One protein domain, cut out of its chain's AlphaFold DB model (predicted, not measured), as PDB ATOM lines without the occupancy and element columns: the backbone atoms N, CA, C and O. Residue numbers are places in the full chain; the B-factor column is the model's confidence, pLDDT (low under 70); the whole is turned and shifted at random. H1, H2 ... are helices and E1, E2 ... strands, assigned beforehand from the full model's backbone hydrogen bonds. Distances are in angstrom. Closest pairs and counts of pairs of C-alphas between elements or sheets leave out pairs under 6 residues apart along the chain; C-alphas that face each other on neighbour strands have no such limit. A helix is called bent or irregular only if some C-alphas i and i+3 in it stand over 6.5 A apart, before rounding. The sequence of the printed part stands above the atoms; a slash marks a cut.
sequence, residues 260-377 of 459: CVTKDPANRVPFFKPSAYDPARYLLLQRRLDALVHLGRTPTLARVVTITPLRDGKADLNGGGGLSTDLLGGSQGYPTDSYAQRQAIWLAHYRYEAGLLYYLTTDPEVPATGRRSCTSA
ATOM      1  N   CYS A 260     -34.580  55.497   7.464       89.06
ATOM      2  CA  CYS A 260     -33.317  56.218   7.512       89.06
ATOM      3  C   CYS A 260     -32.181  55.220   7.743       89.06
ATOM      4  O   CYS A 260     -32.076  54.605   8.809       89.06
ATOM      5  N   VAL A 261     -31.326  55.063   6.741       88.44
ATOM      6  CA  VAL A 261     -30.200  54.131   6.751       88.44
ATOM      7  C   VAL A 261     -28.872  54.877   6.857       88.44
ATOM      8  O   VAL A 261     -28.798  56.081   6.625       88.44
ATOM      9  N   THR A 262     -27.801  54.185   7.235       85.44
ATOM     10  CA  THR A 262     -26.476  54.790   7.410       85.44
ATOM     11  C   THR A 262     -25.351  53.889   6.918       85.44
ATOM     12  O   THR A 262     -25.460  52.660   6.929       85.44
ATOM     13  N   LYS A 263     -24.249  54.523   6.502       78.31
ATOM     14  CA  LYS A 263     -22.977  53.851   6.211       78.31
ATOM     15  C   LYS A 263     -22.014  53.883   7.397       78.31
ATOM     16  O   LYS A 263     -21.020  53.169   7.340       78.31
ATOM     17  N   ASP A 264     -22.295  54.632   8.459       84.00
ATOM     18  CA  ASP A 264     -21.431  54.711   9.640       84.00
ATOM     19  C   ASP A 264     -21.479  53.396  10.444       84.00
ATOM     20  O   ASP A 264     -22.523  53.096  11.025       84.00
ATOM     21  N   PRO A 265     -20.382  52.612  10.514       82.00
ATOM     22  CA  PRO A 265     -20.344  51.338  11.233       82.00
ATOM     23  C   PRO A 265     -20.788  51.429  12.696       82.00
ATOM     24  O   PRO A 265     -21.388  50.478  13.195       82.00
ATOM     25  N   ALA A 266     -20.542  52.559  13.366       84.94
ATOM     26  CA  ALA A 266     -20.931  52.761  14.761       84.94
ATOM     27  C   ALA A 266     -22.452  52.934  14.938       84.94
ATOM     28  O   ALA A 266     -22.994  52.676  16.013       84.94
ATOM     29  N   ASN A 267     -23.156  53.324  13.872       79.69
ATOM     30  CA  ASN A 267     -24.593  53.596  13.860       79.69
ATOM     31  C   ASN A 267     -25.399  52.542  13.065       79.69
ATOM     32  O   ASN A 267     -26.604  52.690  12.859       79.69
ATOM     33  N   ARG A 268     -24.757  51.454  12.623       80.56
ATOM     34  CA  ARG A 268     -25.405  50.392  11.845       80.56
ATOM     35  C   ARG A 268     -26.216  49.430  12.718       80.56
ATOM     36  O   ARG A 268     -25.681  48.798  13.627       80.56
ATOM     37  N   VAL A 269     -27.489  49.238  12.371       75.62
ATOM     38  CA  VAL A 269     -28.314  48.086  12.785       75.62
ATOM     39  C   VAL A 269     -28.556  47.172  11.576       75.62
ATOM     40  O   VAL A 269     -29.017  47.679  10.551       75.62
ATOM     41  N   PRO A 270     -28.231  45.865  11.635       73.81
ATOM     42  CA  PRO A 270     -28.394  44.963  10.497       73.81
ATOM     43  C   PRO A 270     -29.871  44.708  10.168       73.81
ATOM     44  O   PRO A 270     -30.733  44.789  11.040       73.81
ATOM     45  N   PHE A 271     -30.154  44.340   8.916       77.31
ATOM     46  CA  PHE A 271     -31.467  43.823   8.532       77.31
ATOM     47  C   PHE A 271     -31.605  42.386   9.036       77.31
ATOM     48  O   PHE A 271     -30.951  41.465   8.542       77.31
ATOM     49  N   PHE A 272     -32.407  42.204  10.081       77.00
ATOM     50  CA  PHE A 272     -32.633  40.894  10.679       77.00
ATOM     51  C   PHE A 272     -33.587  40.059   9.826       77.00
ATOM     52  O   PHE A 272     -34.525  40.587   9.237       77.00
ATOM     53  N   LYS A 273     -33.379  38.736   9.819       85.62
ATOM     54  CA  LYS A 273     -34.351  37.792   9.260       85.62
ATOM     55  C   LYS A 273     -35.648  37.889  10.078       85.62
ATOM     56  O   LYS A 273     -35.594  37.599  11.277       85.62
ATOM     57  N   PRO A 274     -36.790  38.294   9.496       85.38
ATOM     58  CA  PRO A 274     -38.032  38.393  10.254       85.38
ATOM     59  C   PRO A 274     -38.578  37.005  10.625       85.38
ATOM     60  O   PRO A 274     -38.273  35.997   9.981       85.38
ATOM     61  N   SER A 275     -39.422  36.950  11.659       81.75
ATOM     62  CA  SER A 275     -40.203  35.746  11.960       81.75
ATOM     63  C   SER A 275     -41.181  35.450  10.816       81.75
ATOM     64  O   SER A 275     -41.743  36.376  10.232       81.75
ATOM     65  N   ALA A 276     -41.367  34.165  10.488       84.00
ATOM     66  CA  ALA A 276     -42.136  33.710   9.320       84.00
ATOM     67  C   ALA A 276     -41.606  34.223   7.960       84.00
ATOM     68  O   ALA A 276     -42.376  34.420   7.023       84.00
ATOM     69  N   TYR A 277     -40.291  34.452   7.851       92.19
ATOM     70  CA  TYR A 277     -39.641  34.722   6.568       92.19
ATOM     71  C   TYR A 277     -39.829  33.552   5.594       92.19
ATOM     72  O   TYR A 277     -39.433  32.427   5.902       92.19
ATOM     73  N   ASP A 278     -40.355  33.861   4.413       91.81
ATOM     74  CA  ASP A 278     -40.526  32.939   3.295       91.81
ATOM     75  C   ASP A 278     -39.967  33.594   2.018       91.81
ATOM     76  O   ASP A 278     -40.512  34.619   1.585       91.81
ATOM     77  N   PRO A 279     -38.881  33.060   1.424       91.31
ATOM     78  CA  PRO A 279     -38.303  33.617   0.205       91.31
ATOM     79  C   PRO A 279     -39.250  33.515  -1.001       91.31
ATOM     80  O   PRO A 279     -39.198  34.380  -1.876       91.31
ATOM     81  N   ALA A 280     -40.185  32.552  -1.021       91.94
ATOM     82  CA  ALA A 280     -41.128  32.377  -2.129       91.94
ATOM     83  C   ALA A 280     -42.038  33.600  -2.332       91.94
ATOM     84  O   ALA A 280     -42.501  33.862  -3.446       91.94
ATOM     85  N   ARG A 281     -42.233  34.415  -1.285       92.69
ATOM     86  CA  ARG A 281     -42.934  35.705  -1.368       92.69
ATOM     87  C   ARG A 281     -42.291  36.670  -2.373       92.69
ATOM     88  O   ARG A 281     -42.993  37.512  -2.927       92.69
ATOM     89  N   TYR A 282     -40.986  36.557  -2.625       92.88
ATOM     90  CA  TYR A 282     -40.227  37.462  -3.495       92.88
ATOM     91  C   TYR A 282     -40.021  36.917  -4.916       92.88
ATOM     92  O   TYR A 282     -39.204  37.453  -5.662       92.88
ATOM     93  N   LEU A 283     -40.792  35.906  -5.337       92.75
ATOM     94  CA  LEU A 283     -40.685  35.283  -6.665       92.75
ATOM     95  C   LEU A 283     -40.694  36.293  -7.830       92.75
ATOM     96  O   LEU A 283     -39.880  36.197  -8.748       92.75
ATOM     97  N   LEU A 284     -41.601  37.276  -7.816       92.50
ATOM     98  CA  LEU A 284     -41.671  38.293  -8.877       92.50
ATOM     99  C   LEU A 284     -40.424  39.182  -8.911       92.50
ATOM    100  O   LEU A 284     -39.933  39.534  -9.986       92.50
ATOM    101  N   LEU A 285     -39.891  39.521  -7.735       91.00
ATOM    102  CA  LEU A 285     -38.651  40.274  -7.626       91.00
ATOM    103  C   LEU A 285     -37.480  39.453  -8.164       91.00
ATOM    104  O   LEU A 285     -36.716  39.980  -8.967       91.00
ATOM    105  N   GLN A 286     -37.376  38.173  -7.801       89.50
ATOM    106  CA  GLN A 286     -36.353  37.271  -8.333       89.50
ATOM    107  C   GLN A 286     -36.369  37.249  -9.861       89.50
ATOM    108  O   GLN A 286     -35.355  37.535 -10.490       89.50
ATOM    109  N   ARG A 287     -37.549  37.051 -10.465       90.62
ATOM    110  CA  ARG A 287     -37.724  37.079 -11.925       90.62
ATOM    111  C   ARG A 287     -37.279  38.398 -12.546       90.62
ATOM    112  O   ARG A 287     -36.651  38.397 -13.601       90.62
ATOM    113  N   ARG A 288     -37.573  39.527 -11.894       88.38
ATOM    114  CA  ARG A 288     -37.108  40.843 -12.350       88.38
ATOM    115  C   ARG A 288     -35.583  40.947 -12.290       88.38
ATOM    116  O   ARG A 288     -34.985  41.475 -13.224       88.38
ATOM    117  N   LEU A 289     -34.952  40.458 -11.222       85.94
ATOM    118  CA  LEU A 289     -33.493  40.451 -11.091       85.94
ATOM    119  C   LEU A 289     -32.841  39.544 -12.144       85.94
ATOM    120  O   LEU A 289     -31.885  39.970 -12.790       85.94
ATOM    121  N   ASP A 290     -33.393  38.356 -12.381       86.62
ATOM    122  CA  ASP A 290     -32.911  37.429 -13.407       86.62
ATOM    123  C   ASP A 290     -33.044  38.037 -14.804       86.62
ATOM    124  O   ASP A 290     -32.090  38.017 -15.582       86.62
ATOM    125  N   ALA A 291     -34.183  38.655 -15.119       86.88
ATOM    126  CA  ALA A 291     -34.386  39.335 -16.394       86.88
ATOM    127  C   ALA A 291     -33.404  40.506 -16.589       86.88
ATOM    128  O   ALA A 291     -32.890  40.708 -17.688       86.88
ATOM    129  N   LEU A 292     -33.071  41.251 -15.527       84.00
ATOM    130  CA  LEU A 292     -32.019  42.273 -15.587       84.00
ATOM    131  C   LEU A 292     -30.647  41.660 -15.899       84.00
ATOM    132  O   LEU A 292     -29.933  42.205 -16.741       84.00
ATOM    133  N   VAL A 293     -30.295  40.531 -15.275       85.00
ATOM    134  CA  VAL A 293     -29.038  39.812 -15.545       85.00
ATOM    135  C   VAL A 293     -28.970  39.344 -17.000       85.00
ATOM    136  O   VAL A 293     -27.950  39.566 -17.650       85.00
ATOM    137  N   HIS A 294     -30.054  38.776 -17.537       85.94
ATOM    138  CA  HIS A 294     -30.132  38.355 -18.943       85.94
ATOM    139  C   HIS A 294     -29.954  39.527 -19.919       85.94
ATOM    140  O   HIS A 294     -29.380  39.361 -20.990       85.94
ATOM    141  N   LEU A 295     -30.379  40.732 -19.529       87.00
ATOM    142  CA  LEU A 295     -30.165  41.972 -20.283       87.00
ATOM    143  C   LEU A 295     -28.776  42.602 -20.052       87.00
ATOM    144  O   LEU A 295     -28.563  43.764 -20.402       87.00
ATOM    145  N   GLY A 296     -27.840  41.890 -19.416       84.75
ATOM    146  CA  GLY A 296     -26.491  42.382 -19.124       84.75
ATOM    147  C   GLY A 296     -26.437  43.466 -18.041       84.75
ATOM    148  O   GLY A 296     -25.454  44.201 -17.947       84.75
ATOM    149  N   ARG A 297     -27.484  43.610 -17.218       82.69
ATOM    150  CA  ARG A 297     -27.559  44.618 -16.148       82.69
ATOM    151  C   ARG A 297     -27.265  43.993 -14.787       82.69
ATOM    152  O   ARG A 297     -27.817  42.965 -14.418       82.69
ATOM    153  N   THR A 298     -26.450  44.671 -13.980       78.56
ATOM    154  CA  THR A 298     -26.139  44.224 -12.613       78.56
ATOM    155  C   THR A 298     -27.333  44.426 -11.665       78.56
ATOM    156  O   THR A 298     -27.770  45.562 -11.486       78.56
ATOM    157  N   PRO A 299     -27.865  43.393 -10.999       75.50
ATOM    158  CA  PRO A 299     -28.909  43.576  -9.995       75.50
ATOM    159  C   PRO A 299     -28.306  44.254  -8.756       75.50
ATOM    160  O   PRO A 299     -27.491  43.658  -8.056       75.50
ATOM    161  N   THR A 300     -28.659  45.513  -8.498       74.56
ATOM    162  CA  THR A 300     -28.200  46.267  -7.318       74.56
ATOM    163  C   THR A 300     -29.391  46.677  -6.462       74.56
ATOM    164  O   THR A 300     -30.502  46.819  -6.975       74.56
ATOM    165  N   LEU A 301     -29.167  46.933  -5.168       76.31
ATOM    166  CA  LEU A 301     -30.211  47.439  -4.268       76.31
ATOM    167  C   LEU A 301     -30.875  48.714  -4.820       76.31
ATOM    168  O   LEU A 301     -32.095  48.820  -4.827       76.31
ATOM    169  N   ALA A 302     -30.082  49.630  -5.384       75.62
ATOM    170  CA  ALA A 302     -30.560  50.880  -5.982       75.62
ATOM    171  C   ALA A 302     -31.422  50.702  -7.254       75.62
ATOM    172  O   ALA A 302     -31.952  51.678  -7.773       75.62
ATOM    173  N   ARG A 303     -31.552  49.477  -7.790       80.75
ATOM    174  CA  ARG A 303     -32.515  49.148  -8.860       80.75
ATOM    175  C   ARG A 303     -33.860  48.646  -8.333       80.75
ATOM    176  O   ARG A 303     -34.787  48.487  -9.122       80.75
ATOM    177  N   VAL A 304     -33.949  48.376  -7.032       85.00
ATOM    178  CA  VAL A 304     -35.166  47.911  -6.354       85.00
ATOM    179  C   VAL A 304     -35.748  49.021  -5.488       85.00
ATOM    180  O   VAL A 304     -36.958  49.213  -5.494       85.00
ATOM    181  N   VAL A 305     -34.900  49.772  -4.784       88.12
ATOM    182  CA  VAL A 305     -35.288  50.861  -3.877       88.12
ATOM    183  C   VAL A 305     -34.630  52.174  -4.289       88.12
ATOM    184  O   VAL A 305     -33.558  52.182  -4.897       88.12
ATOM    185  N   THR A 306     -35.239  53.290  -3.903       89.00
ATOM    186  CA  THR A 306     -34.624  54.614  -4.008       89.00
ATOM    187  C   THR A 306     -33.766  54.868  -2.776       89.00
ATOM    188  O   THR A 306     -34.199  54.608  -1.655       89.00
ATOM    189  N   ILE A 307     -32.551  55.385  -2.969       88.94
ATOM    190  CA  ILE A 307     -31.629  55.744  -1.886       88.94
ATOM    191  C   ILE A 307     -31.187  57.185  -2.102       88.94
ATOM    192  O   ILE A 307     -30.385  57.463  -2.994       88.94
ATOM    193  N   THR A 308     -31.662  58.090  -1.254       90.50
ATOM    194  CA  THR A 308     -31.317  59.510  -1.349       90.50
ATOM    195  C   THR A 308     -30.380  59.906  -0.215       90.50
ATOM    196  O   THR A 308     -30.754  59.769   0.952       90.50
ATOM    197  N   PRO A 309     -29.165  60.406  -0.506       91.56
ATOM    198  CA  PRO A 309     -28.250  60.873   0.526       91.56
ATOM    199  C   PRO A 309     -28.862  61.974   1.400       91.56
ATOM    200  O   PRO A 309     -29.451  62.937   0.911       91.56
ATOM    201  N   LEU A 310     -28.662  61.839   2.706       90.50
ATOM    202  CA  LEU A 310     -28.975  62.830   3.728       90.50
ATOM    203  C   LEU A 310     -27.675  63.269   4.422       90.50
ATOM    204  O   LEU A 310     -26.582  62.772   4.147       90.50
ATOM    205  N   ARG A 311     -27.791  64.212   5.358       89.56
ATOM    206  CA  ARG A 311     -26.661  64.653   6.185       89.56
ATOM    207  C   ARG A 311     -26.169  63.563   7.138       89.56
ATOM    208  O   ARG A 311     -26.854  62.573   7.394       89.56
ATOM    209  N   ASP A 312     -24.970  63.776   7.677       84.38
ATOM    210  CA  ASP A 312     -24.317  62.919   8.677       84.38
ATOM    211  C   ASP A 312     -24.108  61.465   8.215       84.38
ATOM    212  O   ASP A 312     -24.255  60.526   8.997       84.38
ATOM    213  N   GLY A 313     -23.833  61.255   6.923       86.94
ATOM    214  CA  GLY A 313     -23.615  59.911   6.373       86.94
ATOM    215  C   GLY A 313     -24.856  59.008   6.425       86.94
ATOM    216  O   GLY A 313     -24.728  57.776   6.452       86.94
ATOM    217  N   LYS A 314     -26.051  59.608   6.473       89.88
ATOM    218  CA  LYS A 314     -27.341  58.915   6.412       89.88
ATOM    219  C   LYS A 314     -27.925  58.974   5.002       89.88
ATOM    220  O   LYS A 314     -27.482  59.758   4.168       89.88
ATOM    221  N   ALA A 315     -28.929  58.154   4.740       91.56
ATOM    222  CA  ALA A 315     -29.734  58.209   3.533       91.56
ATOM    223  C   ALA A 315     -31.193  57.869   3.852       91.56
ATOM    224  O   ALA A 315     -31.477  57.170   4.825       91.56
ATOM    225  N   ASP A 316     -32.096  58.389   3.035       90.38
ATOM    226  CA  ASP A 316     -33.497  57.995   2.976       90.38
ATOM    227  C   ASP A 316     -33.625  56.820   2.004       90.38
ATOM    228  O   ASP A 316     -33.163  56.914   0.863       90.38
ATOM    229  N   LEU A 317     -34.200  55.717   2.474       90.12
ATOM    230  CA  LEU A 317     -34.573  54.569   1.667       90.12
ATOM    231  C   LEU A 317     -36.096  54.567   1.488       90.12
ATOM    232  O   LEU A 317     -36.845  54.597   2.468       90.12
ATOM    233  N   ASN A 318     -36.519  54.510   0.224       89.44
ATOM    234  CA  ASN A 318     -37.917  54.510  -0.200       89.44
ATOM    235  C   ASN A 318     -38.184  53.466  -1.294       89.44
ATOM    236  O   ASN A 318     -37.251  52.977  -1.937       89.44
ATOM    237  N   GLY A 319     -39.463  53.239  -1.585       88.88
ATOM    238  CA  GLY A 319     -39.935  52.547  -2.773       88.88
ATOM    239  C   GLY A 319     -39.281  53.042  -4.068       88.88
ATOM    240  O   GLY A 319     -39.047  54.238  -4.272       88.88
ATOM    241  N   GLY A 320     -38.948  52.095  -4.942       84.88
ATOM    242  CA  GLY A 320     -38.393  52.309  -6.285       84.88
ATOM    243  C   GLY A 320     -39.289  51.773  -7.412       84.88
ATOM    244  O   GLY A 320     -38.816  51.600  -8.536       84.88
ATOM    245  N   GLY A 321     -40.552  51.446  -7.116       83.56
ATOM    246  CA  GLY A 321     -41.549  50.924  -8.061       83.56
ATOM    247  C   GLY A 321     -42.362  49.755  -7.491       83.56
ATOM    248  O   GLY A 321     -42.185  49.381  -6.339       83.56
ATOM    249  N   GLY A 322     -43.218  49.127  -8.308       82.38
ATOM    250  CA  GLY A 322     -44.203  48.131  -7.840       82.38
ATOM    251  C   GLY A 322     -43.656  46.816  -7.252       82.38
ATOM    252  O   GLY A 322     -44.403  46.065  -6.641       82.38
ATOM    253  N   LEU A 323     -42.361  46.524  -7.407       88.88
ATOM    254  CA  LEU A 323     -41.679  45.408  -6.733       88.88
ATOM    255  C   LEU A 323     -40.577  45.978  -5.838       88.88
ATOM    256  O   LEU A 323     -39.395  45.884  -6.175       88.88
ATOM    257  N   SER A 324     -40.981  46.656  -4.765       92.25
ATOM    258  CA  SER A 324     -40.105  47.403  -3.857       92.25
ATOM    259  C   SER A 324     -40.616  47.326  -2.412       92.25
ATOM    260  O   SER A 324     -41.240  46.339  -2.050       92.25
ATOM    261  N   THR A 325     -40.306  48.309  -1.563       92.38
ATOM    262  CA  THR A 325     -40.676  48.319  -0.137       92.38
ATOM    263  C   THR A 325     -42.175  48.502   0.113       92.38
ATOM    264  O   THR A 325     -42.657  48.142   1.185       92.38
ATOM    265  N   ASP A 326     -42.919  49.013  -0.866       92.94
ATOM    266  CA  ASP A 326     -44.373  49.150  -0.830       92.94
ATOM    267  C   ASP A 326     -45.077  47.789  -0.923       92.94
ATOM    268  O   ASP A 326     -44.932  47.057  -1.906       92.94
ATOM    269  N   LEU A 327     -45.891  47.456   0.083       92.69
ATOM    270  CA  LEU A 327     -46.719  46.252   0.045       92.69
ATOM    271  C   LEU A 327     -48.015  46.543  -0.724       92.69
ATOM    272  O   LEU A 327     -49.011  46.987  -0.151       92.69
ATOM    273  N   LEU A 328     -48.001  46.283  -2.034       90.38
ATOM    274  CA  LEU A 328     -49.156  46.509  -2.910       90.38
ATOM    275  C   LEU A 328     -50.414  45.790  -2.400       90.38
ATOM    276  O   LEU A 328     -50.373  44.606  -2.069       90.38
ATOM    277  N   GLY A 329     -51.521  46.531  -2.300       90.06
ATOM    278  CA  GLY A 329     -52.804  46.043  -1.776       90.06
ATOM    279  C   GLY A 329     -52.826  45.743  -0.270       90.06
ATOM    280  O   GLY A 329     -53.899  45.565   0.298       90.06
ATOM    281  N   GLY A 330     -51.676  45.729   0.413       92.94
ATOM    282  CA  GLY A 330     -51.585  45.354   1.825       92.94
ATOM    283  C   GLY A 330     -52.122  46.402   2.793       92.94
ATOM    284  O   GLY A 330     -52.320  46.093   3.963       92.94
ATOM    285  N   SER A 331     -52.337  47.629   2.325       94.25
ATOM    286  CA  SER A 331     -52.794  48.763   3.137       94.25
ATOM    287  C   SER A 331     -54.316  48.878   3.210       94.25
ATOM    288  O   SER A 331     -54.824  49.712   3.958       94.25
ATOM    289  N   GLN A 332     -55.041  48.041   2.460       93.00
ATOM    290  CA  GLN A 332     -56.498  48.060   2.446       93.00
ATOM    291  C   GLN A 332     -57.077  47.905   3.851       93.00
ATOM    292  O   GLN A 332     -56.596  47.104   4.647       93.00
ATOM    293  N   GLY A 333     -58.091  48.716   4.152       93.50
ATOM    294  CA  GLY A 333     -58.727  48.780   5.470       93.50
ATOM    295  C   GLY A 333     -58.006  49.671   6.484       93.50
ATOM    296  O   GLY A 333     -58.672  50.217   7.357       93.50
ATOM    297  N   TYR A 334     -56.697  49.941   6.350       95.75
ATOM    298  CA  TYR A 334     -55.939  50.696   7.364       95.75
ATOM    299  C   TYR A 334     -56.595  52.023   7.791       95.75
ATOM    300  O   TYR A 334     -56.651  52.264   8.993       95.75
ATOM    301  N   PRO A 335     -57.141  52.868   6.891       94.56
ATOM    302  CA  PRO A 335     -57.768  54.129   7.298       94.56
ATOM    303  C   PRO A 335     -59.007  53.973   8.191       94.56
ATOM    304  O   PRO A 335     -59.293  54.863   8.979       94.56
ATOM    305  N   THR A 336     -59.739  52.861   8.116       94.56
ATOM    306  CA  THR A 336     -61.065  52.713   8.759       94.56
ATOM    307  C   THR A 336     -61.176  51.537   9.717       94.56
ATOM    308  O   THR A 336     -62.150  51.437  10.458       94.56
ATOM    309  N   ASP A 337     -60.205  50.633   9.686       96.12
ATOM    310  CA  ASP A 337     -60.196  49.421  10.488       96.12
ATOM    311  C   ASP A 337     -59.956  49.697  11.977       96.12
ATOM    312  O   ASP A 337     -59.382  50.716  12.371       96.12
ATOM    313  N   SER A 338     -60.326  48.718  12.810       97.50
ATOM    314  CA  SER A 338     -59.997  48.716  14.239       97.50
ATOM    315  C   SER A 338     -58.485  48.780  14.479       97.50
ATOM    316  O   SER A 338     -57.666  48.352  13.662       97.50
ATOM    317  N   TYR A 339     -58.080  49.228  15.660       96.38
ATOM    318  CA  TYR A 339     -56.695  49.255  16.115       96.38
ATOM    319  C   TYR A 339     -56.031  47.879  16.079       96.38
ATOM    320  O   TYR A 339     -54.845  47.790  15.756       96.38
ATOM    321  N   ALA A 340     -56.773  46.805  16.360       97.62
ATOM    322  CA  ALA A 340     -56.259  45.441  16.251       97.62
ATOM    323  C   ALA A 340     -55.955  45.057  14.789       97.62
ATOM    324  O   ALA A 340     -54.889  44.513  14.491       97.62
ATOM    325  N   GLN A 341     -56.857  45.388  13.863       97.88
ATOM    326  CA  GLN A 341     -56.668  45.154  12.428       97.88
ATOM    327  C   GLN A 341     -55.541  46.027  11.854       97.88
ATOM    328  O   GLN A 341     -54.645  45.502  11.192       97.88
ATOM    329  N   ARG A 342     -55.483  47.322  12.199       96.44
ATOM    330  CA  ARG A 342     -54.363  48.214  11.847       96.44
ATOM    331  C   ARG A 342     -53.023  47.677  12.349       96.44
ATOM    332  O   ARG A 342     -52.030  47.745  11.627       96.44
ATOM    333  N   GLN A 343     -52.976  47.096  13.551       95.19
ATOM    334  CA  GLN A 343     -51.764  46.458  14.073       95.19
ATOM    335  C   GLN A 343     -51.360  45.221  13.256       95.19
ATOM    336  O   GLN A 343     -50.171  45.019  12.999       95.19
ATOM    337  N   ALA A 344     -52.324  44.405  12.819       96.12
ATOM    338  CA  ALA A 344     -52.056  43.269  11.941       96.12
ATOM    339  C   ALA A 344     -51.517  43.724  10.573       96.12
ATOM    340  O   ALA A 344     -50.520  43.175  10.096       96.12
ATOM    341  N   ILE A 345     -52.110  44.773   9.992       96.00
ATOM    342  CA  ILE A 345     -51.644  45.398   8.750       96.00
ATOM    343  C   ILE A 345     -50.221  45.946   8.926       96.00
ATOM    344  O   ILE A 345     -49.339  45.636   8.125       96.00
ATOM    345  N   TRP A 346     -49.957  46.696   9.999       94.06
ATOM    346  CA  TRP A 346     -48.625  47.220  10.320       94.06
ATOM    347  C   TRP A 346     -47.583  46.097  10.402       94.06
ATOM    348  O   TRP A 346     -46.507  46.186   9.806       94.06
ATOM    349  N   LEU A 347     -47.915  44.995  11.082       93.44
ATOM    350  CA  LEU A 347     -47.018  43.849  11.225       93.44
ATOM    351  C   LEU A 347     -46.775  43.133   9.889       93.44
ATOM    352  O   LEU A 347     -45.664  42.652   9.649       93.44
ATOM    353  N   ALA A 348     -47.783  43.060   9.017       93.31
ATOM    354  CA  ALA A 348     -47.639  42.509   7.674       93.31
ATOM    355  C   ALA A 348     -46.665  43.338   6.820       93.31
ATOM    356  O   ALA A 348     -45.770  42.755   6.204       93.31
ATOM    357  N   HIS A 349     -46.774  44.671   6.858       94.00
ATOM    358  CA  HIS A 349     -45.840  45.577   6.182       94.00
ATOM    359  C   HIS A 349     -44.423  45.437   6.744       94.00
ATOM    360  O   HIS A 349     -43.468  45.305   5.983       94.00
ATOM    361  N   TYR A 350     -44.281  45.376   8.072       91.50
ATOM    362  CA  TYR A 350     -42.973  45.240   8.711       91.50
ATOM    363  C   TYR A 350     -42.292  43.934   8.289       91.50
ATOM    364  O   TYR A 350     -41.122  43.926   7.912       91.50
ATOM    365  N   ARG A 351     -43.031  42.815   8.313       91.38
ATOM    366  CA  ARG A 351     -42.514  41.502   7.899       91.38
ATOM    367  C   ARG A 351     -42.150  41.469   6.419       91.38
ATOM    368  O   ARG A 351     -41.139  40.863   6.073       91.38
ATOM    369  N   TYR A 352     -42.964  42.098   5.571       93.00
ATOM    370  CA  TYR A 352     -42.694  42.215   4.143       93.00
ATOM    371  C   TYR A 352     -41.402  42.986   3.888       93.00
ATOM    372  O   TYR A 352     -40.486  42.458   3.270       93.00
ATOM    373  N   GLU A 353     -41.281  44.199   4.419       91.94
ATOM    374  CA  GLU A 353     -40.141  45.056   4.117       91.94
ATOM    375  C   GLU A 353     -38.844  44.552   4.765       91.94
ATOM    376  O   GLU A 353     -37.799  44.491   4.115       91.94
ATOM    377  N   ALA A 354     -38.898  44.090   6.021       90.00
ATOM    378  CA  ALA A 354     -37.745  43.462   6.664       90.00
ATOM    379  C   ALA A 354     -37.299  42.197   5.913       90.00
ATOM    380  O   ALA A 354     -36.101  41.946   5.767       90.00
ATOM    381  N   GLY A 355     -38.255  41.409   5.414       92.00
ATOM    382  CA  GLY A 355     -37.975  40.216   4.627       92.00
ATOM    383  C   GLY A 355     -37.392  40.552   3.256       92.00
ATOM    384  O   GLY A 355     -36.434  39.905   2.855       92.00
ATOM    385  N   LEU A 356     -37.890  41.591   2.585       91.44
ATOM    386  CA  LEU A 356     -37.366  42.092   1.315       91.44
ATOM    387  C   LEU A 356     -35.900  42.511   1.455       91.44
ATOM    388  O   LEU A 356     -35.047  42.111   0.663       91.44
ATOM    389  N   LEU A 357     -35.596  43.303   2.485       88.56
ATOM    390  CA  LEU A 357     -34.240  43.777   2.741       88.56
ATOM    391  C   LEU A 357     -33.317  42.608   3.096       88.56
ATOM    392  O   LEU A 357     -32.216  42.523   2.559       88.56
ATOM    393  N   TYR A 358     -33.784  41.659   3.915       87.88
ATOM    394  CA  TYR A 358     -33.040  40.432   4.193       87.88
ATOM    395  C   TYR A 358     -32.799  39.591   2.928       87.88
ATOM    396  O   TYR A 358     -31.671  39.136   2.718       87.88
ATOM    397  N   TYR A 359     -33.818  39.420   2.077       88.06
ATOM    398  CA  TYR A 359     -33.740  38.691   0.810       88.06
ATOM    399  C   TYR A 359     -32.636  39.276  -0.075       88.06
ATOM    400  O   TYR A 359     -31.701  38.581  -0.468       88.06
ATOM    401  N   LEU A 360     -32.664  40.594  -0.281       83.81
ATOM    402  CA  LEU A 360     -31.710  41.304  -1.133       83.81
ATOM    403  C   LEU A 360     -30.275  41.327  -0.592       83.81
ATOM    404  O   LEU A 360     -29.326  41.376  -1.380       83.81
ATOM    405  N   THR A 361     -30.087  41.339   0.731       76.19
ATOM    406  CA  THR A 361     -28.748  41.477   1.320       76.19
ATOM    407  C   THR A 361     -28.120  40.151   1.727       76.19
ATOM    408  O   THR A 361     -26.896  40.047   1.741       76.19
ATOM    409  N   THR A 362     -28.915  39.144   2.081       79.12
ATOM    410  CA  THR A 362     -28.418  37.983   2.836       79.12
ATOM    411  C   THR A 362     -28.790  36.643   2.209       79.12
ATOM    412  O   THR A 362     -28.010  35.700   2.334       79.12
ATOM    413  N   ASP A 363     -29.940  36.534   1.547       80.12
ATOM    414  CA  ASP A 363     -30.499  35.236   1.163       80.12
ATOM    415  C   ASP A 363     -29.677  34.501   0.078       80.12
ATOM    416  O   ASP A 363     -29.273  35.122  -0.915       80.12
ATOM    417  N   PRO A 364     -29.391  33.189   0.251       77.81
ATOM    418  CA  PRO A 364     -28.614  32.382  -0.690       77.81
ATOM    419  C   PRO A 364     -29.190  32.308  -2.119       77.81
ATOM    420  O   PRO A 364     -28.404  32.094  -3.049       77.81
ATOM    421  N   GLU A 365     -30.486  32.545  -2.324       73.31
ATOM    422  CA  GLU A 365     -31.137  32.492  -3.642       73.31
ATOM    423  C   GLU A 365     -30.794  33.685  -4.550       73.31
ATOM    424  O   GLU A 365     -30.825  33.563  -5.774       73.31
ATOM    425  N   VAL A 366     -30.395  34.830  -3.987       67.62
ATOM    426  CA  VAL A 366     -30.012  36.016  -4.775       67.62
ATOM    427  C   VAL A 366     -28.572  35.878  -5.287       67.62
ATOM    428  O   VAL A 366     -27.669  35.754  -4.468       67.62
ATOM    429  N   PRO A 367     -28.257  35.965  -6.594       64.81
ATOM    430  CA  PRO A 367     -26.895  35.756  -7.097       64.81
ATOM    431  C   PRO A 367     -25.811  36.507  -6.309       64.81
ATOM    432  O   PRO A 367     -25.975  37.667  -5.924       64.81
ATOM    433  N   ALA A 368     -24.655  35.869  -6.087       60.25
ATOM    434  CA  ALA A 368     -23.602  36.424  -5.233       60.25
ATOM    435  C   ALA A 368     -23.074  37.791  -5.710       60.25
ATOM    436  O   ALA A 368     -22.526  38.543  -4.911       60.25
ATOM    437  N   THR A 369     -23.198  38.130  -6.996       57.75
ATOM    438  CA  THR A 369     -22.918  39.472  -7.540       57.75
ATOM    439  C   THR A 369     -23.924  40.516  -7.044       57.75
ATOM    440  O   THR A 369     -23.504  41.589  -6.617       57.75
ATOM    441  N   GLY A 370     -25.214  40.168  -6.989       53.12
ATOM    442  CA  GLY A 370     -26.269  40.976  -6.372       53.12
ATOM    443  C   GLY A 370     -26.071  41.125  -4.865       53.12
ATOM    444  O   GLY A 370     -25.987  42.245  -4.373       53.12
ATOM    445  N   ARG A 371     -25.832  40.019  -4.140       56.38
ATOM    446  CA  ARG A 371     -25.513  40.080  -2.700       56.38
ATOM    447  C   ARG A 371     -24.256  40.891  -2.407       56.38
ATOM    448  O   ARG A 371     -24.261  41.674  -1.465       56.38
ATOM    449  N   ARG A 372     -23.166  40.737  -3.170       43.22
ATOM    450  CA  ARG A 372     -21.907  41.491  -2.965       43.22
ATOM    451  C   ARG A 372     -22.087  42.978  -3.258       43.22
ATOM    452  O   ARG A 372     -21.605  43.787  -2.473       43.22
ATOM    453  N   SER A 373     -22.881  43.333  -4.270       43.69
ATOM    454  CA  SER A 373     -23.354  44.705  -4.492       43.69
ATOM    455  C   SER A 373     -24.398  45.176  -3.464       43.69
ATOM    456  O   SER A 373     -24.911  46.278  -3.615       43.69
ATOM    457  N   CYS A 374     -24.714  44.391  -2.434       36.31
ATOM    458  CA  CYS A 374     -25.531  44.771  -1.276       36.31
ATOM    459  C   CYS A 374     -24.750  44.651   0.057       36.31
ATOM    460  O   CYS A 374     -25.117  45.269   1.051       36.31
ATOM    461  N   THR A 375     -23.653  43.881   0.095       33.50
ATOM    462  CA  THR A 375     -22.903  43.510   1.316       33.50
ATOM    463  C   THR A 375     -21.430  43.917   1.326       33.50
ATOM    464  O   THR A 375     -20.768  43.682   2.340       33.50
ATOM    465  N   SER A 376     -20.874  44.518   0.264       30.55
ATOM    466  CA  SER A 376     -19.449  44.881   0.190       30.55
ATOM    467  C   SER A 376     -19.052  45.970   1.204       30.55
ATOM    468  O   SER A 376     -18.966  47.152   0.884       30.55
ATOM    469  N   ALA A 377     -18.820  45.548   2.446       36.06
ATOM    470  CA  ALA A 377     -18.015  46.204   3.476       36.06
ATOM    471  C   ALA A 377     -17.628  45.214   4.598       36.06
ATOM    472  O   ALA A 377     -17.533  45.613   5.755       36.06
TER     473      ALA A 377
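Overview. This is residues 260 to 377 of the 459 residues of the protein "FAD-dependent oxidoreductase" of Chloroflexi bacterium (UniProt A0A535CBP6). A small three-stranded sheet, E1, E3 and E2, stands to one side of a long helix, H2, which lies along the longest dimension; H1 and the short H3 both meet H2 toward its last residues, and the unnamed stretch 320 to 338 runs out alongside H2 to its start. The 118 printed residues include three named helices and three named strands, in the order E1, H1, E2, E3, H2, H3. The sheet is antiparallel throughout, and the class is mixed, helices and strands. The whole is compact, with a radius of gyration of the C-alphas of 15.3 A and spans of 46 by 36 by 24 A.

Arrangement. E3, residues 314 to 319, is the inner strand between the edge strands E1, residues 260 to 262, and E2, residues 305 to 309. E2 and E3 form a hairpin, with N 308 and O 316 2.8 A apart, within hydrogen-bond range. N 261 and O 315 of E1 and E3 are also within range, at 2.9 A. E1, H1, residues 279 to 294, and E2 form a split strand-helix-strand unit, two strands running the same way with E3 between them, and its crossover is right-handed. H2, residues 339 to 362, touches H1 at a steep tilt of 40 degrees, the closest C-alphas being those of Pro 279 and Tyr 359, 6.9 A apart; H1 touches with residues 279 to 282 alone, H2 with 355 to 359 alone. H3, residues 368 to 375, touches H2 residues 360 to 362 alone, the closest C-alphas being those of Thr 361 and Cys 374, 5.3 A apart. H1, H2 and H3 are not on the sheet. In H2 and H3 every O i to N i+4 pair is within hydrogen-bond range; in H1, 9 of 12 are.

Along the chain. E1 begins at C-alpha 260, (-33.317, 56.218, 7.512). H2 is 33.2 A long, H1 21.4 A and E3 16.8 A. H1 is irregular, C-alphas 281 and 284 being 8.0 A apart, and has a kink of 43 degrees near residue 286. H3 ends at C-alpha 375, (-22.903, 43.510, 1.316).

Size, cuts and confidence. The C-alphas of Gly 296 and Ser 338, the two farthest apart, are 47.7 A apart. The printed part has no cut; the links E1 to H1 and E3 to H2 are long. The model's confidence is low, under 70, at residues 366 to 377.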